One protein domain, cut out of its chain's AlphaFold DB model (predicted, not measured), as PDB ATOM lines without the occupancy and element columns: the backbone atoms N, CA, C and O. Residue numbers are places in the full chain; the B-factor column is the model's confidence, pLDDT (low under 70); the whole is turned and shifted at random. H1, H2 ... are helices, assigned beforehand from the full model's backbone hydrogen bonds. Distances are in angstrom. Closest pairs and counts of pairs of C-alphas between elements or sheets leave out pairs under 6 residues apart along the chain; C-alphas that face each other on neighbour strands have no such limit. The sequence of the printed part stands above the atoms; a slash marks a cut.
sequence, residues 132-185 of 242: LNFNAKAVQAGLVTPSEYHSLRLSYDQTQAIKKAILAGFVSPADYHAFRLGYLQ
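This is residues 132 to 185 of the 242 residues of the protein "cilia- and flagella-associated protein 77-like" of Phascolarctos cinereus (UniProt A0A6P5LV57). Four short helices are strung one after another along an open, flat U: H2 and H3 make its base, while H1 at one end and H4 at the other fold back as two arms, with an empty space between them. No helix touches another, and there is no packed core; the residues that stand free, 150 to 158, lie along the base, in H2 and the link after it. The printed part has 54 residues with four named helices, H1, H2, H3 and H4 in that order, and no named strand; the class is all helix. The whole is only just loose, close to extended, with a radius of gyration of the C-alphas of 14.9 A, and the C-alphas span 42 by 26 by 12 A.

The printed part begins with H1, residues 132 to 140, and a tight link of 5 residues joins it to H2, residues 146 to 156. H1 and H2 are close but not clearly touching, and their closest C-alphas are those of Val 139 and Pro 146, 7.6 A apart. They run opposite ways at a tilt of 37 degrees, only just steep. A tight link of 3 residues joins H2 to H3, residues 160 to 167. H2 and H3 are close but not clearly touching, with the closest C-alphas those of Leu 154 and Gln 160 at 7.5 A, and their lines are about perpendicular at 84 degrees. A tight link of 5 residues joins H3 to H4, residues 173 to 183. H3 and H4 are close but not clearly touching, with the closest C-alphas those of Ile 166 and Pro 173 at 6.3 A. They run opposite ways at a shallow tilt of 25 degrees. H1 is apart from H3 and from H4, and H2 is apart from H4. In H1, H2, H3 and H4 every O i to N i+4 pair is within hydrogen-bond range.

H1 runs from C-alpha 132 at (103.242, 15.252, -9.453) to C-alpha 140, 12.3 A. H2, from Pro 146 to Tyr 156, measures 15.4 A between its first and last C-alphas. H3 begins with C-alpha 160 at (81.415, 12.340, -9.815) and measures 10.5 A to C-alpha 167. H4 measures 16.1 A from C-alpha 173 to C-alpha 183 at (89.198, 20.146, 1.202).

The two C-alphas farthest apart are those of Ala 141 and Phe 170, at 42.3 A, while the first and last printed C-alphas, of Leu 132 and Gln 185, are 18.6 A apart. The printed part has no cut and no long link. The mean pLDDT of the printed part of this model is 73.1, and residues 156 to 162 and 175 to 185 are under 70.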
ATOM      1  N   LEU A 132     103.317  14.257  -8.373       80.69
ATOM      2  CA  LEU A 132     103.242  15.252  -9.453       80.69
ATOM      3  C   LEU A 132     104.420  15.142 -10.431       80.69
ATOM      4  O   LEU A 132     104.217  15.130 -11.641       80.69
ATOM      5  N   ASN A 133     105.644  15.023  -9.909       80.81
ATOM      6  CA  ASN A 133     106.845  14.901 -10.735       80.81
ATOM      7  C   ASN A 133     106.933  13.509 -11.380       80.81
ATOM      8  O   ASN A 133     107.326  13.386 -12.535       80.81
ATOM      9  N   PHE A 134     106.520  12.463 -10.658       83.94
ATOM     10  CA  PHE A 134     106.426  11.108 -11.206       83.94
ATOM     11  C   PHE A 134     105.451  11.044 -12.391       83.94
ATOM     12  O   PHE A 134     105.820  10.572 -13.465       83.94
ATOM     13  N   ASN A 135     104.253  11.611 -12.239       83.75
ATOM     14  CA  ASN A 135     103.240  11.647 -13.293       83.75
ATOM     15  C   ASN A 135     103.686  12.508 -14.484       83.75
ATOM     16  O   ASN A 135     103.502  12.103 -15.628       83.75
ATOM     17  N   ALA A 136     104.319  13.660 -14.236       82.56
ATOM     18  CA  ALA A 136     104.873  14.495 -15.302       82.56
ATOM     19  C   ALA A 136     105.927  13.737 -16.126       82.56
ATOM     20  O   ALA A 136     105.881  13.760 -17.355       82.56
ATOM     21  N   LYS A 137     106.827  13.004 -15.460       85.44
ATOM     22  CA  LYS A 137     107.826  12.157 -16.125       85.44
ATOM     23  C   LYS A 137     107.198  10.986 -16.875       85.44
ATOM     24  O   LYS A 137     107.666  10.659 -17.957       85.44
ATOM     25  N   ALA A 138     106.141  10.378 -16.343       84.75
ATOM     26  CA  ALA A 138     105.434   9.290 -17.017       84.75
ATOM     27  C   ALA A 138     104.774   9.754 -18.328       84.75
ATOM     28  O   ALA A 138     104.844   9.047 -19.332       84.75
ATOM     29  N   VAL A 139     104.203  10.965 -18.344       84.06
ATOM     30  CA  VAL A 139     103.665  11.588 -19.565       84.06
ATOM     31  C   VAL A 139     104.790  11.951 -20.540       84.06
ATOM     32  O   VAL A 139     104.680  11.654 -21.724       84.06
ATOM     33  N   GLN A 140     105.894  12.535 -20.055       85.00
ATOM     34  CA  GLN A 140     107.067  12.844 -20.890       85.00
ATOM     35  C   GLN A 140     107.697  11.592 -21.515       85.00
ATOM     36  O   GLN A 140     108.147  11.638 -22.654       85.00
ATOM     37  N   ALA A 141     107.704  10.475 -20.787       88.00
ATOM     38  CA  ALA A 141     108.194   9.185 -21.262       88.00
ATOM     39  C   ALA A 141     107.204   8.457 -22.192       88.00
ATOM     40  O   ALA A 141     107.518   7.372 -22.669       88.00
ATOM     41  N   GLY A 142     106.005   9.008 -22.419       87.12
ATOM     42  CA  GLY A 142     104.967   8.377 -23.239       87.12
ATOM     43  C   GLY A 142     104.361   7.109 -22.625       87.12
ATOM     44  O   GLY A 142     103.684   6.367 -23.327       87.12
ATOM     45  N   LEU A 143     104.588   6.854 -21.329       85.88
ATOM     46  CA  LEU A 143     104.050   5.690 -20.610       85.88
ATOM     47  C   LEU A 143     102.560   5.825 -20.298       85.88
ATOM     48  O   LEU A 143     101.888   4.833 -20.040       85.88
ATOM     49  N   VAL A 144     102.067   7.062 -20.258       84.25
ATOM     50  CA  VAL A 144     100.668   7.376 -19.996       84.25
ATOM     51  C   VAL A 144     100.167   8.238 -21.136       84.25
ATOM     52  O   VAL A 144     100.679   9.340 -21.354       84.25
ATOM     53  N   THR A 145      99.144   7.770 -21.845       85.25
ATOM     54  CA  THR A 145      98.481   8.618 -22.832       85.25
ATOM     55  C   THR A 145      97.580   9.639 -22.126       85.25
ATOM     56  O   THR A 145      96.959   9.334 -21.100       85.25
ATOM     57  N   PRO A 146      97.440  10.866 -22.663       75.25
ATOM     58  CA  PRO A 146      96.515  11.856 -22.109       75.25
ATOM     59  C   PRO A 146      95.072  11.336 -21.986       75.25
ATOM     60  O   PRO A 146      94.360  11.719 -21.059       75.25
ATOM     61  N   SER A 147      94.662  10.436 -22.890       79.75
ATOM     62  CA  SER A 147      93.343   9.793 -22.881       79.75
ATOM     63  C   SER A 147      93.168   8.829 -21.701       79.75
ATOM     64  O   SER A 147      92.180   8.925 -20.974       79.75
ATOM     65  N   GLU A 148      94.147   7.960 -21.434       82.31
ATOM     66  CA  GLU A 148      94.116   7.050 -20.280       82.31
ATOM     67  C   GLU A 148      94.156   7.819 -18.960       82.31
ATOM     68  O   GLU A 148      93.394   7.518 -18.042       82.31
ATOM     69  N   TYR A 149      94.988   8.863 -18.877       78.50
ATOM     70  CA  TYR A 149      95.045   9.720 -17.694       78.50
ATOM     71  C   TYR A 149      93.706  10.413 -17.427       78.50
ATOM     72  O   TYR A 149      93.265  10.507 -16.279       78.50
ATOM     73  N   HIS A 150      93.038  10.884 -18.482       79.19
ATOM     74  CA  HIS A 150      91.716  11.488 -18.380       79.19
ATOM     75  C   HIS A 150      90.670  10.481 -17.885       79.19
ATOM     76  O   HIS A 150      89.962  10.770 -16.922       79.19
ATOM     77  N   SER A 151      90.627   9.284 -18.472       79.38
ATOM     78  CA  SER A 151      89.714   8.206 -18.073       79.38
ATOM     79  C   SER A 151      89.929   7.763 -16.623       79.38
ATOM     80  O   SER A 151      88.965   7.658 -15.868       79.38
ATOM     81  N   LEU A 152      91.186   7.596 -16.195       77.50
ATOM     82  CA  LEU A 152      91.533   7.296 -14.803       77.50
ATOM     83  C   LEU A 152      91.093   8.422 -13.865       77.50
ATOM     84  O   LEU A 152      90.509   8.184 -12.809       77.50
ATOM     85  N   ARG A 153      91.328   9.680 -14.249       73.38
ATOM     86  CA  ARG A 153      90.874  10.812 -13.441       73.38
ATOM     87  C   ARG A 153      89.357  10.810 -13.307       73.38
ATOM     88  O   ARG A 153      88.877  11.072 -12.217       73.38
ATOM     89  N   LEU A 154      88.612  10.487 -14.361       72.88
ATOM     90  CA  LEU A 154      87.154  10.392 -14.307       72.88
ATOM     91  C   LEU A 154      86.663   9.218 -13.450       72.88
ATOM     92  O   LEU A 154      85.652   9.389 -12.772       72.88
ATOM     93  N   SER A 155      87.357   8.073 -13.454       71.19
ATOM     94  CA  SER A 155      86.961   6.880 -12.690       71.19
ATOM     95  C   SER A 155      87.228   7.006 -11.190       71.19
ATOM     96  O   SER A 155      86.465   6.475 -10.389       71.19
ATOM     97  N   TYR A 156      88.299   7.706 -10.804       65.12
ATOM     98  CA  TYR A 156      88.685   7.910  -9.403       65.12
ATOM     99  C   TYR A 156      88.257   9.268  -8.835       65.12
ATOM    100  O   TYR A 156      88.494   9.545  -7.658       65.12
ATOM    101  N   ASP A 157      87.629  10.126  -9.642       66.06
ATOM    102  CA  ASP A 157      87.067  11.383  -9.164       66.06
ATOM    103  C   ASP A 157      85.866  11.094  -8.254       66.06
ATOM    104  O   ASP A 157      84.732  10.905  -8.693       66.06
ATOM    105  N   GLN A 158      86.126  11.097  -6.948       63.25
ATOM    106  CA  GLN A 158      85.120  10.945  -5.894       63.25
ATOM    107  C   GLN A 158      84.018  12.018  -5.981       63.25
ATOM    108  O   GLN A 158      82.936  11.843  -5.427       63.25
ATOM    109  N   THR A 159      84.246  13.112  -6.723       63.22
ATOM    110  CA  THR A 159      83.252  14.169  -6.936       63.22
ATOM    111  C   THR A 159      82.255  13.870  -8.058       63.22
ATOM    112  O   THR A 159      81.329  14.652  -8.253       63.22
ATOM    113  N   GLN A 160      82.372  12.741  -8.771       67.75
ATOM    114  CA  GLN A 160      81.415  12.340  -9.815       67.75
ATOM    115  C   GLN A 160      79.993  12.168  -9.281       67.75
ATOM    116  O   GLN A 160      79.034  12.578  -9.932       67.75
ATOM    117  N   ALA A 161      79.850  11.603  -8.079       69.31
ATOM    118  CA  ALA A 161      78.554  11.483  -7.418       69.31
ATOM    119  C   ALA A 161      77.932  12.866  -7.162       69.31
ATOM    120  O   ALA A 161      76.751  13.075  -7.423       69.31
ATOM    121  N   ILE A 162      78.755  13.834  -6.752       68.44
ATOM    122  CA  ILE A 162      78.309  15.204  -6.484       68.44
ATOM    123  C   ILE A 162      77.974  15.937  -7.790       68.44
ATOM    124  O   ILE A 162      76.947  16.596  -7.870       68.44
ATOM    125  N   LYS A 163      78.764  15.764  -8.856       71.44
ATOM    126  CA  LYS A 163      78.456  16.312 -10.191       71.44
ATOM    127  C   LYS A 163      77.127  15.787 -10.739       71.44
ATOM    128  O   LYS A 163      76.353  16.563 -11.289       71.44
ATOM    129  N   LYS A 164      76.842  14.493 -10.558       76.94
ATOM    130  CA  LYS A 164      75.544  13.896 -10.909       76.94
ATOM    131  C   LYS A 164      74.408  14.471 -10.062       76.94
ATOM    132  O   LYS A 164      73.350  14.753 -10.609       76.94
ATOM    133  N   ALA A 165      74.641  14.692  -8.769       75.31
ATOM    134  CA  ALA A 165      73.668  15.322  -7.882       75.31
ATOM    135  C   ALA A 165      73.366  16.779  -8.280       75.31
ATOM    136  O   ALA A 165      72.204  17.164  -8.280       75.31
ATOM    137  N   ILE A 166      74.374  17.558  -8.697       76.62
ATOM    138  CA  ILE A 166      74.189  18.920  -9.233       76.62
ATOM    139  C   ILE A 166      73.371  18.891 -10.524       76.62
ATOM    140  O   ILE A 166      72.428  19.657 -10.681       76.62
ATOM    141  N   LEU A 167      73.713  17.987 -11.446       80.75
ATOM    142  CA  LEU A 167      73.027  17.873 -12.734       80.75
ATOM    143  C   LEU A 167      71.565  17.423 -12.575       80.75
ATOM    144  O   LEU A 167      70.710  17.830 -13.351       80.75
ATOM    145  N   ALA A 168      71.279  16.635 -11.539       81.44
ATOM    146  CA  ALA A 168      69.931  16.249 -11.133       81.44
ATOM    147  C   ALA A 168      69.239  17.275 -10.206       81.44
ATOM    148  O   ALA A 168      68.128  17.023  -9.751       81.44
ATOM    149  N   GLY A 169      69.870  18.422  -9.922       81.31
ATOM    150  CA  GLY A 169      69.286  19.521  -9.146       81.31
ATOM    151  C   GLY A 169      69.255  19.326  -7.625       81.31
ATOM    152  O   GLY A 169      68.683  20.153  -6.926       81.31
ATOM    153  N   PHE A 170      69.878  18.270  -7.090       76.12
ATOM    154  CA  PHE A 170      69.910  17.983  -5.649       76.12
ATOM    155  C   PHE A 170      70.910  18.846  -4.866       76.12
ATOM    156  O   PHE A 170      70.814  18.936  -3.645       76.12
ATOM    157  N   VAL A 171      71.897  19.445  -5.543       72.38
ATOM    158  CA  VAL A 171      72.948  20.274  -4.931       72.38
ATOM    159  C   VAL A 171      73.181  21.506  -5.804       72.38
ATOM    160  O   VAL A 171      73.387  21.373  -7.010       72.38
ATOM    161  N   SER A 172      73.183  22.704  -5.215       74.81
ATOM    162  CA  SER A 172      73.493  23.934  -5.951       74.81
ATOM    163  C   SER A 172      74.977  23.965  -6.354       74.81
ATOM    164  O   SER A 172      75.840  23.635  -5.531       74.81
ATOM    165  N   PRO A 173      75.333  24.396  -7.582       74.12
ATOM    166  CA  PRO A 173      76.731  24.550  -7.993       74.12
ATOM    167  C   PRO A 173      77.571  25.395  -7.017       74.12
ATOM    168  O   PRO A 173      78.759  25.124  -6.842       74.12
ATOM    169  N   ALA A 174      76.956  26.380  -6.350       70.12
ATOM    170  CA  ALA A 174      77.612  27.229  -5.354       70.12
ATOM    171  C   ALA A 174      78.050  26.448  -4.098       70.12
ATOM    172  O   ALA A 174      79.180  26.614  -3.630       70.12
ATOM    173  N   ASP A 175      77.214  25.526  -3.616       66.19
ATOM    174  CA  ASP A 175      77.494  24.708  -2.427       66.19
ATOM    175  C   ASP A 175      78.619  23.696  -2.690       66.19
ATOM    176  O   ASP A 175      79.458  23.417  -1.829       66.19
ATOM    177  N   TYR A 176      78.717  23.200  -3.927       64.88
ATOM    178  CA  TYR A 176      79.832  22.355  -4.359       64.88
ATOM    179  C   TYR A 176      81.171  23.103  -4.384       64.88
ATOM    180  O   TYR A 176      82.201  22.541  -3.991       64.88
ATOM    181  N   HIS A 177      81.182  24.364  -4.826       63.44
ATOM    182  CA  HIS A 177      82.390  25.189  -4.800       63.44
ATOM    183  C   HIS A 177      82.889  25.417  -3.366       63.44
ATOM    184  O   HIS A 177      84.096  25.313  -3.134       63.44
ATOM    185  N   ALA A 178      81.986  25.618  -2.399       63.09
ATOM    186  CA  ALA A 178      82.335  25.712  -0.980       63.09
ATOM    187  C   ALA A 178      82.927  24.396  -0.438       63.09
ATOM    188  O   ALA A 178      83.991  24.408   0.186       63.09
ATOM    189  N   PHE A 179      82.314  23.250  -0.760       59.78
ATOM    190  CA  PHE A 179      82.829  21.931  -0.373       59.78
ATOM    191  C   PHE A 179      84.231  21.687  -0.950       59.78
ATOM    192  O   PHE A 179      85.153  21.314  -0.230       59.78
ATOM    193  N   ARG A 180      84.451  21.973  -2.239       58.81
ATOM    194  CA  ARG A 180      85.742  21.755  -2.915       58.81
ATOM    195  C   ARG A 180      86.870  22.642  -2.377       58.81
ATOM    196  O   ARG A 180      88.013  22.187  -2.308       58.81
ATOM    197  N   LEU A 181      86.567  23.885  -2.006       57.16
ATOM    198  CA  LEU A 181      87.540  24.811  -1.418       57.16
ATOM    199  C   LEU A 181      87.889  24.443   0.035       57.16
ATOM    200  O   LEU A 181      89.036  24.633   0.437       57.16
ATOM    201  N   GLY A 182      86.964  23.829   0.784       52.22
ATOM    202  CA  GLY A 182      87.215  23.327   2.143       52.22
ATOM    203  C   GLY A 182      88.236  22.181   2.206       52.22
ATOM    204  O   GLY A 182      89.112  22.176   3.069       52.22
ATOM    205  N   TYR A 183      88.218  21.249   1.243       48.03
ATOM    206  CA  TYR A 183      89.198  20.146   1.202       48.03
ATOM    207  C   TYR A 183      90.615  20.588   0.811       48.03
ATOM    208  O   TYR A 183      91.585  19.907   1.150       48.03
ATOM    209  N   LEU A 184      90.771  21.735   0.142       45.19
ATOM    210  CA  LEU A 184      92.086  22.279  -0.214       45.19
ATOM    211  C   LEU A 184      92.776  23.025   0.944       45.19
ATOM    212  O   LEU A 184      93.945  23.379   0.810       45.19
ATOM    213  N   GLN A 185      92.111  23.224   2.091       44.72
ATOM    214  CA  GLN A 185      92.698  23.910   3.253       44.72
ATOM    215  C   GLN A 185      93.535  23.007   4.176       44.72
ATOM    216  O   GLN A 185      94.245  23.512   5.044       44.72
TER     217      GLN A 185